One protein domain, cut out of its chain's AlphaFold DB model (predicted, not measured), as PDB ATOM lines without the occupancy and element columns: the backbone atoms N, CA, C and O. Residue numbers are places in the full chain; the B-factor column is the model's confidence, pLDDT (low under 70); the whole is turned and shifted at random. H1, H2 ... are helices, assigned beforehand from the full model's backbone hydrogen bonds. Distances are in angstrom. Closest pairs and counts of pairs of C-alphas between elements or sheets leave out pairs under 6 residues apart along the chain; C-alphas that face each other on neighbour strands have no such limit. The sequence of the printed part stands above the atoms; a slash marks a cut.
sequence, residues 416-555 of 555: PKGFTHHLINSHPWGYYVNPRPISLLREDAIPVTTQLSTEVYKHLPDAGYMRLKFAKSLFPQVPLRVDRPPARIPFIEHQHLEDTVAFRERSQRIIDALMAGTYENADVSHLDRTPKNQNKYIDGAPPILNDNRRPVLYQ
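What this domain is: This is residues 416 to 555 of the 555 residues of an uncharacterized protein of Heligmosomoides polygyrus (UniProt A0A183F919). There is little regular structure here: a body of loops holds the short helices H1, H2 and H3, the long helix H4 reaches out from it to a free tip at residues 512 to 517, of which 512 to 515 belong to H4, and residues 521 to 534 swing out as a free arc leading back to the loops. The 140 printed residues include four named helices, H1 to H4 in order, and no named strand. The class is all helix, with 33 residues in named elements. The whole is only just loose, close to compact, with a radius of gyration of the C-alphas of 17.6 A, spanning 52 by 42 by 41 A.

Where its parts are: Find C-alpha 438 at (-31.364, -39.022, -16.579), where H1 runs to 441; H2 is residues 468 to 473 and H3 491 to 494. H4 runs 26.7 A from Leu 497 to C-alpha 515 at (-38.415, -62.306, 15.926).

How they stand to each other: The four helices are apart from one another. Look at residues 448 to 449, paired parallel with 489 to 490. In H2 and H4 every O i to N i+4 pair is within hydrogen-bond range; H1 and H3 are too short for one.

The domain as a whole: The C-alphas of Asp 483 and Gly 517, the farthest apart, are 52.7 A apart. The printed part has no cut. Links H1 to H2 and H2 to H3 are long; H3 to H4 is tight. The pLDDT is under 70 in 62 residues, among them 532 to 555.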
ATOM      1  N   PRO A 416     -24.822 -51.772 -18.203       67.81
ATOM      2  CA  PRO A 416     -23.939 -51.192 -19.212       67.81
ATOM      3  C   PRO A 416     -22.472 -51.180 -18.756       67.81
ATOM      4  O   PRO A 416     -22.174 -50.890 -17.595       67.81
ATOM      5  N   LYS A 417     -21.536 -51.449 -19.678       62.22
ATOM      6  CA  LYS A 417     -20.094 -51.443 -19.379       62.22
ATOM      7  C   LYS A 417     -19.679 -50.082 -18.794       62.22
ATOM      8  O   LYS A 417     -19.814 -49.065 -19.467       62.22
ATOM      9  N   GLY A 418     -19.172 -50.078 -17.557       67.31
ATOM     10  CA  GLY A 418     -18.730 -48.874 -16.837       67.31
ATOM     11  C   GLY A 418     -19.759 -48.261 -15.878       67.31
ATOM     12  O   GLY A 418     -19.434 -47.297 -15.185       67.31
ATOM     13  N   PHE A 419     -20.975 -48.807 -15.791       70.56
ATOM     14  CA  PHE A 419     -21.935 -48.398 -14.768       70.56
ATOM     15  C   PHE A 419     -21.485 -48.884 -13.383       70.56
ATOM     16  O   PHE A 419     -21.273 -50.077 -13.172       70.56
ATOM     17  N   THR A 420     -21.365 -47.958 -12.432       70.06
ATOM     18  CA  THR A 420     -21.071 -48.259 -11.027       70.06
ATOM     19  C   THR A 420     -22.002 -47.448 -10.136       70.06
ATOM     20  O   THR A 420     -22.206 -46.253 -10.351       70.06
ATOM     21  N   HIS A 421     -22.596 -48.107  -9.145       76.50
ATOM     22  CA  HIS A 421     -23.393 -47.461  -8.112       76.50
ATOM     23  C   HIS A 421     -22.838 -47.857  -6.745       76.50
ATOM     24  O   HIS A 421     -22.493 -49.017  -6.536       76.50
ATOM     25  N   HIS A 422     -22.749 -46.917  -5.805       83.44
ATOM     26  CA  HIS A 422     -22.137 -47.172  -4.495       83.44
ATOM     27  C   HIS A 422     -22.870 -48.255  -3.678       83.44
ATOM     28  O   HIS A 422     -22.243 -48.971  -2.907       83.44
ATOM     29  N   LEU A 423     -24.177 -48.432  -3.910       81.44
ATOM     30  CA  LEU A 423     -25.009 -49.487  -3.311       81.44
ATOM     31  C   LEU A 423     -25.211 -50.715  -4.214       81.44
ATOM     32  O   LEU A 423     -26.075 -51.544  -3.949       81.44
ATOM     33  N   ILE A 424     -24.462 -50.852  -5.312       81.25
ATOM     34  CA  ILE A 424     -24.658 -51.980  -6.239       81.25
ATOM     35  C   ILE A 424     -24.390 -53.337  -5.565       81.25
ATOM     36  O   ILE A 424     -25.069 -54.316  -5.863       81.25
ATOM     37  N   ASN A 425     -23.474 -53.361  -4.592       83.19
ATOM     38  CA  ASN A 425     -23.086 -54.562  -3.849       83.19
ATOM     39  C   ASN A 425     -23.932 -54.790  -2.586       83.19
ATOM     40  O   ASN A 425     -23.841 -55.857  -1.986       83.19
ATOM     41  N   SER A 426     -24.734 -53.811  -2.152       82.50
ATOM     42  CA  SER A 426     -25.551 -53.932  -0.936       82.50
ATOM     43  C   SER A 426     -26.919 -54.572  -1.193       82.50
ATOM     44  O   SER A 426     -27.666 -54.833  -0.251       82.50
ATOM     45  N   HIS A 427     -27.257 -54.860  -2.456       76.88
ATOM     46  CA  HIS A 427     -28.468 -55.583  -2.826       76.88
ATOM     47  C   HIS A 427     -28.133 -56.822  -3.671       76.88
ATOM     48  O   HIS A 427     -27.431 -56.682  -4.672       76.88
ATOM     49  N   PRO A 428     -28.709 -58.009  -3.381       75.75
ATOM     50  CA  PRO A 428     -28.485 -59.237  -4.160       75.75
ATOM     51  C   PRO A 428     -28.772 -59.117  -5.658       75.75
ATOM     52  O   PRO A 428     -28.272 -59.907  -6.451       75.75
ATOM     53  N   TRP A 429     -29.589 -58.138  -6.051       72.62
ATOM     54  CA  TRP A 429     -29.923 -57.879  -7.453       72.62
ATOM     55  C   TRP A 429     -29.372 -56.556  -7.987       72.62
ATOM     56  O   TRP A 429     -29.720 -56.177  -9.097       72.62
ATOM     57  N   GLY A 430     -28.522 -55.847  -7.234       75.69
ATOM     58  CA  GLY A 430     -27.992 -54.542  -7.648       75.69
ATOM     59  C   GLY A 430     -27.248 -54.593  -8.988       75.69
ATOM     60  O   GLY A 430     -27.338 -53.665  -9.788       75.69
ATOM     61  N   TYR A 431     -26.592 -55.715  -9.293       74.31
ATOM     62  CA  TYR A 431     -25.902 -55.943 -10.569       74.31
ATOM     63  C   TYR A 431     -26.825 -56.152 -11.781       74.31
ATOM     64  O   TYR A 431     -26.341 -56.111 -12.909       74.31
ATOM     65  N   TYR A 432     -28.123 -56.373 -11.553       71.94
ATOM     66  CA  TYR A 432     -29.143 -56.524 -12.600       71.94
ATOM     67  C   TYR A 432     -29.968 -55.249 -12.809       71.94
ATOM     68  O   TYR A 432     -30.915 -55.243 -13.592       71.94
ATOM     69  N   VAL A 433     -29.643 -54.183 -12.076       73.25
ATOM     70  CA  VAL A 433     -30.385 -52.929 -12.097       73.25
ATOM     71  C   VAL A 433     -30.036 -52.117 -13.336       73.25
ATOM     72  O   VAL A 433     -28.923 -51.600 -13.465       73.25
ATOM     73  N   ASN A 434     -31.015 -51.907 -14.211       72.44
ATOM     74  CA  ASN A 434     -30.788 -51.158 -15.438       72.44
ATOM     75  C   ASN A 434     -30.955 -49.643 -15.200       72.44
ATOM     76  O   ASN A 434     -32.059 -49.196 -14.865       72.44
ATOM     77  N   PRO A 435     -29.904 -48.819 -15.387       71.25
ATOM     78  CA  PRO A 435     -30.022 -47.373 -15.255       71.25
ATOM     79  C   PRO A 435     -30.881 -46.791 -16.378       71.25
ATOM     80  O   PRO A 435     -30.662 -47.045 -17.566       71.25
ATOM     81  N   ARG A 436     -31.840 -45.945 -16.014       70.75
ATOM     82  CA  ARG A 436     -32.676 -45.223 -16.973       70.75
ATOM     83  C   ARG A 436     -32.058 -43.869 -17.342       70.75
ATOM     84  O   ARG A 436     -31.320 -43.281 -16.549       70.75
ATOM     85  N   PRO A 437     -32.367 -43.326 -18.534       67.06
ATOM     86  CA  PRO A 437     -31.835 -42.036 -18.964       67.06
ATOM     87  C   PRO A 437     -32.205 -40.890 -18.007       67.06
ATOM     88  O   PRO A 437     -33.377 -40.569 -17.829       67.06
ATOM     89  N   ILE A 438     -31.197 -40.197 -17.464       61.19
ATOM     90  CA  ILE A 438     -31.364 -39.022 -16.579       61.19
ATOM     91  C   ILE A 438     -32.109 -37.873 -17.288       61.19
ATOM     92  O   ILE A 438     -32.716 -37.014 -16.651       61.19
ATOM     93  N   SER A 439     -32.115 -37.861 -18.627       60.16
ATOM     94  CA  SER A 439     -32.849 -36.883 -19.441       60.16
ATOM     95  C   SER A 439     -34.355 -36.855 -19.163       60.16
ATOM     96  O   SER A 439     -34.981 -35.823 -19.399       60.16
ATOM     97  N   LEU A 440     -34.920 -37.938 -18.623       60.97
ATOM     98  CA  LEU A 440     -36.334 -38.062 -18.256       60.97
ATOM     99  C   LEU A 440     -36.699 -37.353 -16.943       60.97
ATOM    100  O   LEU A 440     -37.878 -37.257 -16.628       60.97
ATOM    101  N   LEU A 441     -35.712 -36.863 -16.187       59.72
ATOM    102  CA  LEU A 441     -35.891 -36.250 -14.866       59.72
ATOM    103  C   LEU A 441     -35.708 -34.723 -14.858       59.72
ATOM    104  O   LEU A 441     -35.566 -34.131 -13.790       59.72
ATOM    105  N   ARG A 442     -35.631 -34.074 -16.027       62.44
ATOM    106  CA  ARG A 442     -35.442 -32.613 -16.134       62.44
ATOM    107  C   ARG A 442     -36.646 -31.841 -15.563       62.44
ATOM    108  O   ARG A 442     -37.734 -32.381 -15.466       62.44
ATOM    109  N   GLU A 443     -36.458 -30.575 -15.189       53.44
ATOM    110  CA  GLU A 443     -37.524 -29.713 -14.627       53.44
ATOM    111  C   GLU A 443     -38.748 -29.555 -15.549       53.44
ATOM    112  O   GLU A 443     -39.866 -29.444 -15.054       53.44
ATOM    113  N   ASP A 444     -38.554 -29.651 -16.869       58.97
ATOM    114  CA  ASP A 444     -39.626 -29.629 -17.877       58.97
ATOM    115  C   ASP A 444     -40.243 -31.019 -18.143       58.97
ATOM    116  O   ASP A 444     -40.969 -31.216 -19.123       58.97
ATOM    117  N   ALA A 445     -39.882 -32.028 -17.346       64.94
ATOM    118  CA  ALA A 445     -40.211 -33.411 -17.637       64.94
ATOM    119  C   ALA A 445     -41.641 -33.795 -17.245       64.94
ATOM    120  O   ALA A 445     -42.339 -33.164 -16.454       64.94
ATOM    121  N   ILE A 446     -42.044 -34.882 -17.886       66.94
ATOM    122  CA  ILE A 446     -43.346 -35.531 -17.878       66.94
ATOM    123  C   ILE A 446     -43.964 -35.550 -16.468       66.94
ATOM    124  O   ILE A 446     -43.335 -36.069 -15.545       66.94
ATOM    125  N   PRO A 447     -45.213 -35.080 -16.295       73.19
ATOM    126  CA  PRO A 447     -45.855 -35.057 -14.986       73.19
ATOM    127  C   PRO A 447     -46.008 -36.466 -14.398       73.19
ATOM    128  O   PRO A 447     -46.399 -37.414 -15.093       73.19
ATOM    129  N   VAL A 448     -45.727 -36.596 -13.101       75.44
ATOM    130  CA  VAL A 448     -45.899 -37.850 -12.359       75.44
ATOM    131  C   VAL A 448     -47.382 -38.058 -12.041       75.44
ATOM    132  O   VAL A 448     -48.144 -37.110 -11.859       75.44
ATOM    133  N   THR A 449     -47.835 -39.310 -12.021       75.00
ATOM    134  CA  THR A 449     -49.230 -39.660 -11.727       75.00
ATOM    135  C   THR A 449     -49.331 -40.761 -10.679       75.00
ATOM    136  O   THR A 449     -48.549 -41.712 -10.671       75.00
ATOM    137  N   THR A 450     -50.343 -40.665  -9.815       76.19
ATOM    138  CA  THR A 450     -50.761 -41.754  -8.915       76.19
ATOM    139  C   THR A 450     -51.640 -42.791  -9.600       76.19
ATOM    140  O   THR A 450     -51.854 -43.873  -9.059       76.19
ATOM    141  N   GLN A 451     -52.167 -42.474 -10.783       76.69
ATOM    142  CA  GLN A 451     -53.016 -43.390 -11.530       76.69
ATOM    143  C   GLN A 451     -52.164 -44.487 -12.169       76.69
ATOM    144  O   GLN A 451     -51.376 -44.226 -13.079       76.69
ATOM    145  N   LEU A 452     -52.350 -45.717 -11.694       76.94
ATOM    146  CA  LEU A 452     -51.746 -46.915 -12.262       76.94
ATOM    147  C   LEU A 452     -52.710 -47.524 -13.285       76.94
ATOM    148  O   LEU A 452     -53.882 -47.748 -12.985       76.94
ATOM    149  N   SER A 453     -52.228 -47.796 -14.500       77.62
ATOM    150  CA  SER A 453     -53.017 -48.532 -15.494       77.62
ATOM    151  C   SER A 453     -53.261 -49.956 -15.002       77.62
ATOM    152  O   SER A 453     -52.305 -50.686 -14.753       77.62
ATOM    153  N   THR A 454     -54.522 -50.379 -14.933       75.31
ATOM    154  CA  THR A 454     -54.901 -51.752 -14.559       75.31
ATOM    155  C   THR A 454     -54.517 -52.786 -15.616       75.31
ATOM    156  O   THR A 454     -54.570 -53.981 -15.344       75.31
ATOM    157  N   GLU A 455     -54.139 -52.362 -16.825       75.00
ATOM    158  CA  GLU A 455     -53.628 -53.256 -17.871       75.00
ATOM    159  C   GLU A 455     -52.145 -53.586 -17.665       75.00
ATOM    160  O   GLU A 455     -51.734 -54.726 -17.897       75.00
ATOM    161  N   VAL A 456     -51.367 -52.597 -17.212       71.62
ATOM    162  CA  VAL A 456     -49.916 -52.696 -16.976       71.62
ATOM    163  C   VAL A 456     -49.633 -53.200 -15.559       71.62
ATOM    164  O   VAL A 456     -48.901 -54.171 -15.382       71.62
ATOM    165  N   TYR A 457     -50.283 -52.607 -14.558       74.50
ATOM    166  CA  TYR A 457     -50.217 -52.986 -13.145       74.50
ATOM    167  C   TYR A 457     -51.526 -53.674 -12.756       74.50
ATOM    168  O   TYR A 457     -52.398 -53.107 -12.094       74.50
ATOM    169  N   LYS A 458     -51.701 -54.903 -13.244       70.75
ATOM    170  CA  LYS A 458     -52.896 -55.706 -12.961       70.75
ATOM    171  C   LYS A 458     -53.029 -55.962 -11.464       70.75
ATOM    172  O   LYS A 458     -52.052 -56.298 -10.799       70.75
ATOM    173  N   HIS A 459     -54.260 -55.881 -10.963       65.81
ATOM    174  CA  HIS A 459     -54.576 -56.347  -9.617       65.81
ATOM    175  C   HIS A 459     -54.185 -57.817  -9.455       65.81
ATOM    176  O   HIS A 459     -54.283 -58.610 -10.399       65.81
ATOM    177  N   LEU A 460     -53.737 -58.168  -8.250       61.78
ATOM    178  CA  LEU A 460     -53.343 -59.533  -7.934       61.78
ATOM    179  C   LEU A 460     -54.523 -60.478  -8.198       61.78
ATOM    180  O   LEU A 460     -55.606 -60.257  -7.652       61.78
ATOM    181  N   PRO A 461     -54.338 -61.546  -8.991       59.84
ATOM    182  CA  PRO A 461     -55.301 -62.631  -8.998       59.84
ATOM    183  C   PRO A 461     -55.301 -63.301  -7.618       59.84
ATOM    184  O   PRO A 461     -54.254 -63.410  -6.984       59.84
ATOM    185  N   ASP A 462     -56.454 -63.825  -7.195       58.09
ATOM    186  CA  ASP A 462     -56.661 -64.493  -5.895       58.09
ATOM    187  C   ASP A 462     -55.634 -65.601  -5.564       58.09
ATOM    188  O   ASP A 462     -55.459 -65.989  -4.412       58.09
ATOM    189  N   ALA A 463     -54.927 -66.111  -6.573       53.62
ATOM    190  CA  ALA A 463     -53.887 -67.120  -6.446       53.62
ATOM    191  C   ALA A 463     -52.507 -66.524  -6.077       53.62
ATOM    192  O   ALA A 463     -51.553 -66.666  -6.841       53.62
ATOM    193  N   GLY A 464     -52.413 -65.911  -4.894       53.28
ATOM    194  CA  GLY A 464     -51.213 -65.875  -4.044       53.28
ATOM    195  C   GLY A 464     -50.038 -64.948  -4.415       53.28
ATOM    196  O   GLY A 464     -49.530 -64.934  -5.535       53.28
ATOM    197  N   TYR A 465     -49.511 -64.291  -3.375       54.69
ATOM    198  CA  TYR A 465     -48.291 -63.465  -3.334       54.69
ATOM    199  C   TYR A 465     -46.988 -64.194  -3.721       54.69
ATOM    200  O   TYR A 465     -45.957 -63.560  -3.889       54.69
ATOM    201  N   MET A 466     -46.995 -65.521  -3.873       55.00
ATOM    202  CA  MET A 466     -45.775 -66.310  -4.127       55.00
ATOM    203  C   MET A 466     -45.569 -66.676  -5.603       55.00
ATOM    204  O   MET A 466     -44.653 -67.420  -5.949       55.00
ATOM    205  N   ARG A 467     -46.416 -66.188  -6.516       63.16
ATOM    206  CA  ARG A 467     -46.233 -66.455  -7.949       63.16
ATOM    207  C   ARG A 467     -45.164 -65.537  -8.540       63.16
ATOM    208  O   ARG A 467     -45.225 -64.325  -8.377       63.16
ATOM    209  N   LEU A 468     -44.281 -66.092  -9.374       62.00
ATOM    210  CA  LEU A 468     -43.287 -65.331 -10.155       62.00
ATOM    211  C   LEU A 468     -43.910 -64.150 -10.926       62.00
ATOM    212  O   LEU A 468     -43.311 -63.088 -11.058       62.00
ATOM    213  N   LYS A 469     -45.145 -64.322 -11.418       59.59
ATOM    214  CA  LYS A 469     -45.902 -63.262 -12.101       59.59
ATOM    215  C   LYS A 469     -46.243 -62.080 -11.182       59.59
ATOM    216  O   LYS A 469     -46.264 -60.955 -11.663       59.59
ATOM    217  N   PHE A 470     -46.483 -62.327  -9.894       63.81
ATOM    218  CA  PHE A 470     -46.701 -61.275  -8.901       63.81
ATOM    219  C   PHE A 470     -45.400 -60.541  -8.579       63.81
ATOM    220  O   PHE A 470     -45.384 -59.317  -8.647       63.81
ATOM    221  N   ALA A 471     -44.298 -61.258  -8.331       62.00
ATOM    222  CA  ALA A 471     -43.005 -60.618  -8.083       62.00
ATOM    223  C   ALA A 471     -42.632 -59.658  -9.227       62.00
ATOM    224  O   ALA A 471     -42.249 -58.525  -8.977       62.00
ATOM    225  N   LYS A 472     -42.879 -60.054 -10.485       62.47
ATOM    226  CA  LYS A 472     -42.693 -59.186 -11.663       62.47
ATOM    227  C   LYS A 472     -43.572 -57.927 -11.665       62.47
ATOM    228  O   LYS A 472     -43.146 -56.916 -12.207       62.47
ATOM    229  N   SER A 473     -44.769 -57.961 -11.078       62.69
ATOM    230  CA  SER A 473     -45.663 -56.791 -11.000       62.69
ATOM    231  C   SER A 473     -45.197 -55.716 -10.014       62.69
ATOM    232  O   SER A 473     -45.656 -54.582 -10.108       62.69
ATOM    233  N   LEU A 474     -44.285 -56.064  -9.098       61.78
ATOM    234  CA  LEU A 474     -43.684 -55.120  -8.154       61.78
ATOM    235  C   LEU A 474     -42.581 -54.267  -8.789       61.78
ATOM    236  O   LEU A 474     -42.170 -53.279  -8.193       61.78
ATOM    237  N   PHE A 475     -42.105 -54.644  -9.977       66.38
ATOM    238  CA  PHE A 475     -41.056 -53.913 -10.671       66.38
ATOM    239  C   PHE A 475     -41.642 -52.940 -11.695       66.38
ATOM    240  O   PHE A 475     -42.680 -53.237 -12.297       66.38
ATOM    241  N   PRO A 476     -40.962 -51.810 -11.943       70.94
ATOM    242  CA  PRO A 476     -41.294 -50.890 -13.020       70.94
ATOM    243  C   PRO A 476     -41.455 -51.613 -14.376       70.94
ATOM    244  O   PRO A 476     -40.583 -52.367 -14.814       70.94
ATOM    245  N   GLN A 477     -42.582 -51.392 -15.052       72.56
ATOM    246  CA  GLN A 477     -42.983 -52.072 -16.296       72.56
ATOM    247  C   GLN A 477     -42.965 -51.138 -17.513       72.56
ATOM    248  O   GLN A 477     -42.936 -51.611 -18.651       72.56
ATOM    249  N   VAL A 478     -43.014 -49.817 -17.312       72.69
ATOM    250  CA  VAL A 478     -43.125 -48.854 -18.415       72.69
ATOM    251  C   VAL A 478     -41.731 -48.546 -18.962       72.69
ATOM    252  O   VAL A 478     -40.947 -47.905 -18.269       72.69
ATOM    253  N   PRO A 479     -41.389 -48.919 -20.209       69.38
ATOM    254  CA  PRO A 479     -40.094 -48.567 -20.777       69.38
ATOM    255  C   PRO A 479     -40.032 -47.057 -21.035       69.38
ATOM    256  O   PRO A 479     -40.753 -46.536 -21.889       69.38
ATOM    257  N   LEU A 480     -39.155 -46.346 -20.325       68.50
ATOM    258  CA  LEU A 480     -38.952 -44.917 -20.552       68.50
ATOM    259  C   LEU A 480     -37.897 -44.707 -21.645       68.50
ATOM    260  O   LEU A 480     -36.699 -44.878 -21.423       68.50
ATOM    261  N   ARG A 481     -38.354 -44.355 -22.850       68.50
ATOM    262  CA  ARG A 481     -37.494 -44.074 -24.009       68.50
ATOM    263  C   ARG A 481     -37.338 -42.571 -24.202       68.50
ATOM    264  O   ARG A 481     -38.326 -41.844 -24.142       68.50
ATOM    265  N   VAL A 482     -36.118 -42.129 -24.508       64.94
ATOM    266  CA  VAL A 482     -35.809 -40.710 -24.773       64.94
ATOM    267  C   VAL A 482     -36.559 -40.200 -26.010       64.94
ATOM    268  O   VAL A 482     -37.074 -39.088 -25.994       64.94
ATOM    269  N   ASP A 483     -36.704 -41.039 -27.039       68.50
ATOM    270  CA  ASP A 483     -37.307 -40.650 -28.325       68.50
ATOM    271  C   ASP A 483     -38.845 -40.588 -28.299       68.50
ATOM    272  O   ASP A 483     -39.474 -40.004 -29.182       68.50
ATOM    273  N   ARG A 484     -39.476 -41.232 -27.309       69.38
ATOM    274  CA  ARG A 484     -40.937 -41.267 -27.142       69.38
ATOM    275  C   ARG A 484     -41.292 -41.277 -25.650       69.38
ATOM    276  O   ARG A 484     -41.613 -42.343 -25.114       69.38
ATOM    277  N   PRO A 485     -41.234 -40.115 -24.981       67.88
ATOM    278  CA  PRO A 485     -41.623 -40.002 -23.582       67.88
ATOM    279  C   PRO A 485     -43.128 -40.290 -23.392       67.88
ATOM    280  O   PRO A 485     -43.934 -39.867 -24.228       67.88
ATOM    281  N   PRO A 486     -43.547 -41.002 -22.327       70.69
ATOM    282  CA  PRO A 486     -44.967 -41.118 -21.987       70.69
ATOM    283  C   PRO A 486     -45.572 -39.755 -21.613       70.69
ATOM    284  O   PRO A 486     -44.865 -38.836 -21.224       70.69
ATOM    285  N   ALA A 487     -46.899 -39.619 -21.702       75.12
ATOM    286  CA  ALA A 487     -47.586 -38.373 -21.333       75.12
ATOM    287  C   ALA A 487     -47.613 -38.122 -19.814       75.12
ATOM    288  O   ALA A 487     -47.679 -36.975 -19.377       75.12
ATOM    289  N   ARG A 488     -47.596 -39.198 -19.020       74.88
ATOM    290  CA  ARG A 488     -47.471 -39.195 -17.559       74.88
ATOM    291  C   ARG A 488     -46.632 -40.390 -17.129       74.88
ATOM    292  O   ARG A 488     -46.787 -41.463 -17.715       74.88
ATOM    293  N   ILE A 489     -45.788 -40.228 -16.115       76.94
ATOM    294  CA  ILE A 489     -45.026 -41.340 -15.534       76.94
ATOM    295  C   ILE A 489     -45.710 -41.776 -14.230       76.94
ATOM    296  O   ILE A 489     -45.877 -40.954 -13.330       76.94
ATOM    297  N   PRO A 490     -46.116 -43.047 -14.086       79.38
ATOM    298  CA  PRO A 490     -46.578 -43.579 -12.807       79.38
ATOM    299  C   PRO A 490     -45.527 -43.415 -11.703       79.38
ATOM    300  O   PRO A 490     -44.347 -43.668 -11.935       79.38
ATOM    301  N   PHE A 491     -45.932 -43.042 -10.488       76.50
ATOM    302  CA  PHE A 491     -44.987 -42.842  -9.375       76.50
ATOM    303  C   PHE A 491     -44.129 -44.087  -9.076       76.50
ATOM    304  O   PHE A 491     -42.973 -43.953  -8.696       76.50
ATOM    305  N   ILE A 492     -44.659 -45.293  -9.304       75.56
ATOM    306  CA  ILE A 492     -43.926 -46.554  -9.118       75.56
ATOM    307  C   ILE A 492     -42.713 -46.688 -10.055       75.56
ATOM    308  O   ILE A 492     -41.760 -47.385  -9.737       75.56
ATOM    309  N   GLU A 493     -42.698 -45.976 -11.185       76.50
ATOM    310  CA  GLU A 493     -41.552 -45.944 -12.105       76.50
ATOM    311  C   GLU A 493     -40.420 -45.017 -11.623       76.50
ATOM    312  O   GLU A 493     -39.370 -44.976 -12.259       76.50
ATOM    313  N   HIS A 494     -40.616 -44.272 -10.526       74.31
ATOM    314  CA  HIS A 494     -39.605 -43.388  -9.927       74.31
ATOM    315  C   HIS A 494     -38.769 -44.064  -8.832       74.31
ATOM    316  O   HIS A 494     -38.073 -43.387  -8.082       74.31
ATOM    317  N   GLN A 495     -38.851 -45.387  -8.697       74.19
ATOM    318  CA  GLN A 495     -38.130 -46.110  -7.657       74.19
ATOM    319  C   GLN A 495     -36.607 -46.051  -7.873       74.19
ATOM    320  O   GLN A 495     -36.112 -46.364  -8.962       74.19
ATOM    321  N   HIS A 496     -35.868 -45.687  -6.817       76.50
ATOM    322  CA  HIS A 496     -34.405 -45.676  -6.818       76.50
ATOM    323  C   HIS A 496     -33.811 -46.950  -6.189       76.50
ATOM    324  O   HIS A 496     -34.474 -47.677  -5.436       76.50
ATOM    325  N   LEU A 497     -32.536 -47.231  -6.472       76.81
ATOM    326  CA  LEU A 497     -31.818 -48.366  -5.894       76.81
ATOM    327  C   LEU A 497     -31.590 -48.122  -4.400       76.81
ATOM    328  O   LEU A 497     -31.759 -49.030  -3.594       76.81
ATOM    329  N   GLU A 498     -31.304 -46.879  -4.030       79.94
ATOM    330  CA  GLU A 498     -31.202 -46.384  -2.660       79.94
ATOM    331  C   GLU A 498     -32.499 -46.619  -1.887       79.94
ATOM    332  O   GLU A 498     -32.464 -47.186  -0.798       79.94
ATOM    333  N   ASP A 499     -33.646 -46.264  -2.474       79.19
ATOM    334  CA  ASP A 499     -34.960 -46.480  -1.857       79.19
ATOM    335  C   ASP A 499     -35.235 -47.973  -1.655       79.19
ATOM    336  O   ASP A 499     -35.747 -48.388  -0.616       79.19
ATOM    337  N   THR A 500     -34.851 -48.795  -2.634       78.06
ATOM    338  CA  THR A 500     -35.038 -50.251  -2.598       78.06
ATOM    339  C   THR A 500     -34.173 -50.904  -1.521       78.06
ATOM    340  O   THR A 500     -34.666 -51.719  -0.738       78.06
ATOM    341  N   VAL A 501     -32.894 -50.527  -1.443       82.81
ATOM    342  CA  VAL A 501     -31.960 -50.984  -0.404       82.81
ATOM    343  C   VAL A 501     -32.439 -50.528   0.969       82.81
ATOM    344  O   VAL A 501     -32.581 -51.353   1.870       82.81
ATOM    345  N   ALA A 502     -32.782 -49.248   1.121       83.81
ATOM    346  CA  ALA A 502     -33.265 -48.700   2.382       83.81
ATOM    347  C   ALA A 502     -34.564 -49.373   2.840       83.81
ATOM    348  O   ALA A 502     -34.718 -49.674   4.026       83.81
ATOM    349  N   PHE A 503     -35.497 -49.638   1.922       83.38
ATOM    350  CA  PHE A 503     -36.724 -50.369   2.224       83.38
ATOM    351  C   PHE A 503     -36.424 -51.783   2.722       83.38
ATOM    352  O   PHE A 503     -36.965 -52.197   3.752       83.38
ATOM    353  N   ARG A 504     -35.535 -52.510   2.035       83.00
ATOM    354  CA  ARG A 504     -35.128 -53.861   2.432       83.00
ATOM    355  C   ARG A 504     -34.477 -53.871   3.809       83.00
ATOM    356  O   ARG A 504     -34.877 -54.662   4.654       83.00
ATOM    357  N   GLU A 505     -33.519 -52.984   4.050       87.88
ATOM    358  CA  GLU A 505     -32.836 -52.888   5.341       87.88
ATOM    359  C   GLU A 505     -33.802 -52.554   6.479       87.88
ATOM    360  O   GLU A 505     -33.757 -53.182   7.533       87.88
ATOM    361  N   ARG A 506     -34.706 -51.585   6.279       89.00
ATOM    362  CA  ARG A 506     -35.727 -51.235   7.279       89.00
ATOM    363  C   ARG A 506     -36.665 -52.407   7.551       89.00
ATOM    364  O   ARG A 506     -36.966 -52.677   8.707       89.00
ATOM    365  N   SER A 507     -37.089 -53.109   6.501       87.50
ATOM    366  CA  SER A 507     -37.945 -54.292   6.625       87.50
ATOM    367  C   SER A 507     -37.241 -55.402   7.401       87.50
ATOM    368  O   SER A 507     -37.837 -55.971   8.308       87.50
ATOM    369  N   GLN A 508     -35.963 -55.661   7.106       87.75
ATOM    370  CA  GLN A 508     -35.169 -56.657   7.822       87.75
ATOM    371  C   GLN A 508     -35.046 -56.306   9.308       87.75
ATOM    372  O   GLN A 508     -35.333 -57.150  10.144       87.75
ATOM    373  N   ARG A 509     -34.749 -55.044   9.647       91.12
ATOM    374  CA  ARG A 509     -34.698 -54.591  11.050       91.12
ATOM    375  C   ARG A 509     -36.015 -54.835  11.790       91.12
ATOM    376  O   ARG A 509     -35.992 -55.232  12.948       91.12
ATOM    377  N   ILE A 510     -37.152 -54.592  11.134       90.94
ATOM    378  CA  ILE A 510     -38.477 -54.847  11.718       90.94
ATOM    379  C   ILE A 510     -38.697 -56.348  11.925       90.94
ATOM    380  O   ILE A 510     -39.165 -56.747  12.988       90.94
ATOM    381  N   ILE A 511     -38.349 -57.174  10.934       88.06
ATOM    382  CA  ILE A 511     -38.445 -58.637  11.031       88.06
ATOM    383  C   ILE A 511     -37.593 -59.142  12.195       88.06
ATOM    384  O   ILE A 511     -38.096 -59.880  13.037       88.06
ATOM    385  N   ASP A 512     -36.341 -58.702  12.289       93.94
ATOM    386  CA  ASP A 512     -35.422 -59.112  13.348       93.94
ATOM    387  C   ASP A 512     -35.942 -58.684  14.729       93.94
ATOM    388  O   ASP A 512     -35.939 -59.483  15.664       93.94
ATOM    389  N   ALA A 513     -36.464 -57.459  14.856       92.81
ATOM    390  CA  ALA A 513     -37.061 -56.969  16.098       92.81
ATOM    391  C   ALA A 513     -38.321 -57.756  16.498       92.81
ATOM    392  O   ALA A 513     -38.528 -58.045  17.676       92.81
ATOM    393  N   LEU A 514     -39.161 -58.135  15.530       92.44
ATOM    394  CA  LEU A 514     -40.333 -58.979  15.776       92.44
ATOM    395  C   LEU A 514     -39.916 -60.375  16.242       92.44
ATOM    396  O   LEU A 514     -40.454 -60.872  17.229       92.44
ATOM    397  N   MET A 515     -38.935 -60.983  15.573       91.81
ATOM    398  CA  MET A 515     -38.415 -62.306  15.926       91.81
ATOM    399  C   MET A 515     -37.716 -62.309  17.291       91.81
ATOM    400  O   MET A 515     -37.802 -63.295  18.019       91.81
ATOM    401  N   ALA A 516     -37.071 -61.203  17.666       94.69
ATOM    402  CA  ALA A 516     -36.458 -61.015  18.978       94.69
ATOM    403  C   ALA A 516     -37.457 -60.602  20.078       94.69
ATOM    404  O   ALA A 516     -37.067 -60.494  21.240       94.69
ATOM    405  N   GLY A 517     -38.726 -60.342  19.739       92.56
ATOM    406  CA  GLY A 517     -39.739 -59.859  20.684       92.56
ATOM    407  C   GLY A 517     -39.503 -58.431  21.195       92.56
ATOM    408  O   GLY A 517     -40.088 -58.041  22.201       92.56
ATOM    409  N   THR A 518     -38.651 -57.649  20.528       94.12
ATOM    410  CA  THR A 518     -38.282 -56.271  20.904       94.12
ATOM    411  C   THR A 518     -38.987 -55.206  20.066       94.12
ATOM    412  O   THR A 518     -38.745 -54.014  20.243       94.12
ATOM    413  N   TYR A 519     -39.849 -55.614  19.135       90.94
ATOM    414  CA  TYR A 519     -40.596 -54.689  18.296       90.94
ATOM    415  C   TYR A 519     -41.688 -53.958  19.087       90.94
ATOM    416  O   TYR A 519     -42.616 -54.574  19.612       90.94
ATOM    417  N   GLU A 520     -41.610 -52.629  19.104       88.81
ATOM    418  CA  GLU A 520     -42.622 -51.751  19.685       88.81
ATOM    419  C   GLU A 520     -43.435 -51.076  18.571       88.81
ATOM    420  O   GLU A 520     -42.883 -50.528  17.613       88.81
ATOM    421  N   ASN A 521     -44.765 -51.116  18.679       82.56
ATOM    422  CA  ASN A 521     -45.633 -50.436  17.722       82.56
ATOM    423  C   ASN A 521     -45.534 -48.922  17.921       82.56
ATOM    424  O   ASN A 521     -46.005 -48.394  18.925       82.56
ATOM    425  N   ALA A 522     -44.975 -48.222  16.937       79.50
ATOM    426  CA  ALA A 522     -44.965 -46.768  16.943       79.50
ATOM    427  C   ALA A 522     -46.400 -46.227  16.813       79.50
ATOM    428  O   ALA A 522     -47.105 -46.546  15.849       79.50
ATOM    429  N   ASP A 523     -46.829 -45.390  17.760       81.56
ATOM    430  CA  ASP A 523     -48.106 -44.688  17.655       81.56
ATOM    431  C   ASP A 523     -48.018 -43.596  16.581       81.56
ATOM    432  O   ASP A 523     -47.393 -42.552  16.762       81.56
ATOM    433  N   VAL A 524     -48.665 -43.846  15.445       80.38
ATOM    434  CA  VAL A 524     -48.730 -42.935  14.293       80.38
ATOM    435  C   VAL A 524     -49.964 -42.028  14.320       80.38
ATOM    436  O   VAL A 524     -50.231 -41.333  13.339       80.38
ATOM    437  N   SER A 525     -50.730 -42.012  15.414       80.69
ATOM    438  CA  SER A 525     -51.939 -41.186  15.554       80.69
ATOM    439  C   SER A 525     -51.665 -39.681  15.438       80.69
ATOM    440  O   SER A 525     -52.524 -38.937  14.970       80.69
ATOM    441  N   HIS A 526     -50.455 -39.255  15.807       82.75
ATOM    442  CA  HIS A 526     -49.991 -37.869  15.755       82.75
ATOM    443  C   HIS A 526     -49.617 -37.385  14.343       82.75
ATOM    444  O   HIS A 526     -49.339 -36.201  14.162       82.75
ATOM    445  N   LEU A 527     -49.564 -38.277  13.347       76.06
ATOM    446  CA  LEU A 527     -49.225 -37.907  11.975       76.06
ATOM    447  C   LEU A 527     -50.463 -37.379  11.243       76.06
ATOM    448  O   LEU A 527     -51.453 -38.092  11.058       76.06
ATOM    449  N   ASP A 528     -50.379 -36.135  10.771       76.19
ATOM    450  CA  ASP A 528     -51.432 -35.517   9.971       76.19
ATOM    451  C   ASP A 528     -51.692 -36.317   8.689       76.19
ATOM    452  O   ASP A 528     -50.797 -36.578   7.879       76.19
ATOM    453  N   ARG A 529     -52.955 -36.700   8.474       72.62
ATOM    454  CA  ARG A 529     -53.362 -37.399   7.252       72.62
ATOM    455  C   ARG A 529     -53.322 -36.442   6.067       72.62
ATOM    456  O   ARG A 529     -53.982 -35.404   6.078       72.62
ATOM    457  N   THR A 530     -52.641 -36.847   4.999       62.66
ATOM    458  CA  THR A 530     -52.648 -36.111   3.733       62.66
ATOM    459  C   THR A 530     -54.090 -35.957   3.219       62.66
ATOM    460  O   THR A 530     -54.807 -36.959   3.101       62.66
ATOM    461  N   PRO A 531     -54.559 -34.734   2.912       72.12
ATOM    462  CA  PRO A 531     -55.910 -34.525   2.401       72.12
ATOM    463  C   PRO A 531     -56.098 -35.222   1.045       72.12
ATOM    464  O   PRO A 531     -55.205 -35.214   0.200       72.12
ATOM    465  N   LYS A 532     -57.292 -35.798   0.821       57.50
ATOM    466  CA  LYS A 532     -57.615 -36.737  -0.282       57.50
ATOM    467  C   LYS A 532     -57.253 -36.277  -1.706       57.50
ATOM    468  O   LYS A 532     -57.183 -37.117  -2.594       57.50
ATOM    469  N   ASN A 533     -57.025 -34.982  -1.923       59.19
ATOM    470  CA  ASN A 533     -56.814 -34.393  -3.247       59.19
ATOM    471  C   ASN A 533     -55.465 -33.670  -3.397       59.19
ATOM    472  O   ASN A 533     -55.265 -32.990  -4.400       59.19
ATOM    473  N   GLN A 534     -54.557 -33.763  -2.419       57.00
ATOM    474  CA  GLN A 534     -53.310 -32.998  -2.434       57.00
ATOM    475  C   GLN A 534     -52.118 -33.900  -2.112       57.00
ATOM    476  O   GLN A 534     -51.717 -34.053  -0.962       57.00
ATOM    477  N   ASN A 535     -51.524 -34.493  -3.145       59.81
ATOM    478  CA  ASN A 535     -50.293 -35.260  -2.996       59.81
ATOM    479  C   ASN A 535     -49.093 -34.338  -3.210       59.81
ATOM    480  O   ASN A 535     -48.468 -34.351  -4.265       59.81
ATOM    481  N   LYS A 536     -48.757 -33.559  -2.175       55.53
ATOM    482  CA  LYS A 536     -47.673 -32.555  -2.183       55.53
ATOM    483  C   LYS A 536     -46.321 -33.083  -2.704       55.53
ATOM    484  O   LYS A 536     -45.501 -32.297  -3.160       55.53
ATOM    485  N   TYR A 537     -46.099 -34.397  -2.643       56.34
ATOM    486  CA  TYR A 537     -44.856 -35.068  -3.037       56.34
ATOM    487  C   TYR A 537     -44.859 -35.648  -4.463       56.34
ATOM    488  O   TYR A 537     -43.867 -36.252  -4.857       56.34
ATOM    489  N   ILE A 538     -45.956 -35.523  -5.220       58.94
ATOM    490  CA  ILE A 538     -46.135 -36.205  -6.520       58.94
ATOM    491  C   ILE A 538     -46.229 -35.211  -7.687       58.94
ATOM    492  O   ILE A 538     -46.086 -35.595  -8.840       58.94
ATOM    493  N   ASP A 539     -46.384 -33.917  -7.422       54.22
ATOM    494  CA  ASP A 539     -46.627 -32.922  -8.473       54.22
ATOM    495  C   ASP A 539     -45.342 -32.367  -9.136       54.22
ATOM    496  O   ASP A 539     -45.399 -31.360  -9.840       54.22
ATOM    497  N   GLY A 540     -44.175 -33.001  -8.940       56.75
ATOM    498  CA  GLY A 540     -42.896 -32.503  -9.463       56.75
ATOM    499  C   GLY A 540     -41.845 -33.581  -9.736       56.75
ATOM    500  O   GLY A 540     -41.968 -34.724  -9.301       56.75
ATOM    501  N   ALA A 541     -40.796 -33.195 -10.471       58.25
ATOM    502  CA  ALA A 541     -39.596 -34.014 -10.644       58.25
ATOM    503  C   ALA A 541     -38.935 -34.304  -9.278       58.25
ATOM    504  O   ALA A 541     -39.086 -33.497  -8.354       58.25
ATOM    505  N   PRO A 542     -38.170 -35.409  -9.139       58.03
ATOM    506  CA  PRO A 542     -37.439 -35.706  -7.912       58.03
ATOM    507  C   PRO A 542     -36.610 -34.503  -7.447       58.03
ATOM    508  O   PRO A 542     -36.060 -33.782  -8.296       58.03
ATOM    509  N   PRO A 543     -36.504 -34.276  -6.125       58.22
ATOM    510  CA  PRO A 543     -35.693 -33.193  -5.597       58.22
ATOM    511  C   PRO A 543     -34.247 -33.350  -6.072       58.22
ATOM    512  O   PRO A 543     -33.709 -34.456  -6.148       58.22
ATOM    513  N   ILE A 544     -33.622 -32.226  -6.411       60.69
ATOM    514  CA  ILE A 544     -32.196 -32.187  -6.725       60.69
ATOM    515  C   ILE A 544     -31.447 -32.499  -5.426       60.69
ATOM    516  O   ILE A 544     -31.616 -31.797  -4.428       60.69
ATOM    517  N   LEU A 545     -30.660 -33.573  -5.433       57.59
ATOM    518  CA  LEU A 545     -29.784 -33.924  -4.320       57.59
ATOM    519  C   LEU A 545     -28.522 -33.050  -4.376       57.59
ATOM    520  O   LEU A 545     -28.245 -32.400  -5.388       57.59
ATOM    521  N   ASN A 546     -27.768 -33.024  -3.274       51.22
ATOM    522  CA  ASN A 546     -26.529 -32.251  -3.141       51.22
ATOM    523  C   ASN A 546     -25.637 -32.383  -4.400       51.22
ATOM    524  O   ASN A 546     -25.563 -33.450  -5.007       51.22
ATOM    525  N   ASP A 547     -24.980 -31.284  -4.790       57.88
ATOM    526  CA  ASP A 547     -24.167 -31.121  -6.013       57.88
ATOM    527  C   ASP A 547     -24.922 -30.927  -7.344       57.88
ATOM    528  O   ASP A 547     -24.366 -31.189  -8.413       57.88
ATOM    529  N   ASN A 548     -26.170 -30.437  -7.337       57.28
ATOM    530  CA  ASN A 548     -26.968 -30.211  -8.560       57.28
ATOM    531  C   ASN A 548     -27.172 -31.480  -9.416       57.28
ATOM    532  O   ASN A 548     -27.444 -31.405 -10.619       57.28
ATOM    533  N   ARG A 549     -27.039 -32.662  -8.808       55.34
ATOM    534  CA  ARG A 549     -27.175 -33.948  -9.494       55.34
ATOM    535  C   ARG A 549     -28.568 -34.511  -9.270       55.34
ATOM    536  O   ARG A 549     -29.087 -34.536  -8.157       55.34
ATOM    537  N   ARG A 550     -29.176 -34.978 -10.359       58.31
ATOM    538  CA  ARG A 550     -30.433 -35.727 -10.306       58.31
ATOM    539  C   ARG A 550     -30.114 -37.214 -10.134       58.31
ATOM    540  O   ARG A 550     -29.220 -37.695 -10.837       58.31
ATOM    541  N   PRO A 551     -30.799 -37.924  -9.220       56.94
ATOM    542  CA  PRO A 551     -30.599 -39.358  -9.041       56.94
ATOM    543  C   PRO A 551     -30.982 -40.116 -10.318       56.94
ATOM    544  O   PRO A 551     -31.771 -39.631 -11.125       56.94
ATOM    545  N   VAL A 552     -30.392 -41.286 -10.544       58.50
ATOM    546  CA  VAL A 552     -30.697 -42.125 -11.714       58.50
ATOM    547  C   VAL A 552     -31.899 -43.003 -11.373       58.50
ATOM    548  O   VAL A 552     -31.908 -43.629 -10.321       58.50
ATOM    549  N   LEU A 553     -32.915 -43.066 -12.241       61.66
ATOM    550  CA  LEU A 553     -34.010 -44.033 -12.072       61.66
ATOM    551  C   LEU A 553     -33.556 -45.431 -12.482       61.66
ATOM    552  O   LEU A 553     -32.748 -45.578 -13.402       61.66
ATOM    553  N   TYR A 554     -34.138 -46.453 -11.868       60.88
ATOM    554  CA  TYR A 554     -33.727 -47.838 -12.058       60.88
ATOM    555  C   TYR A 554     -34.897 -48.725 -12.508       60.88
ATOM    556  O   TYR A 554     -36.063 -48.413 -12.254       60.88
ATOM    557  N   GLN A 555     -34.601 -49.797 -13.250       53.50
ATOM    558  CA  GLN A 555     -35.548 -50.870 -13.585       53.50
ATOM    559  C   GLN A 555     -35.000 -52.220 -13.147       53.50
ATOM    560  O   GLN A 555     -33.789 -52.443 -13.383       53.50
TER     561      GLN A 555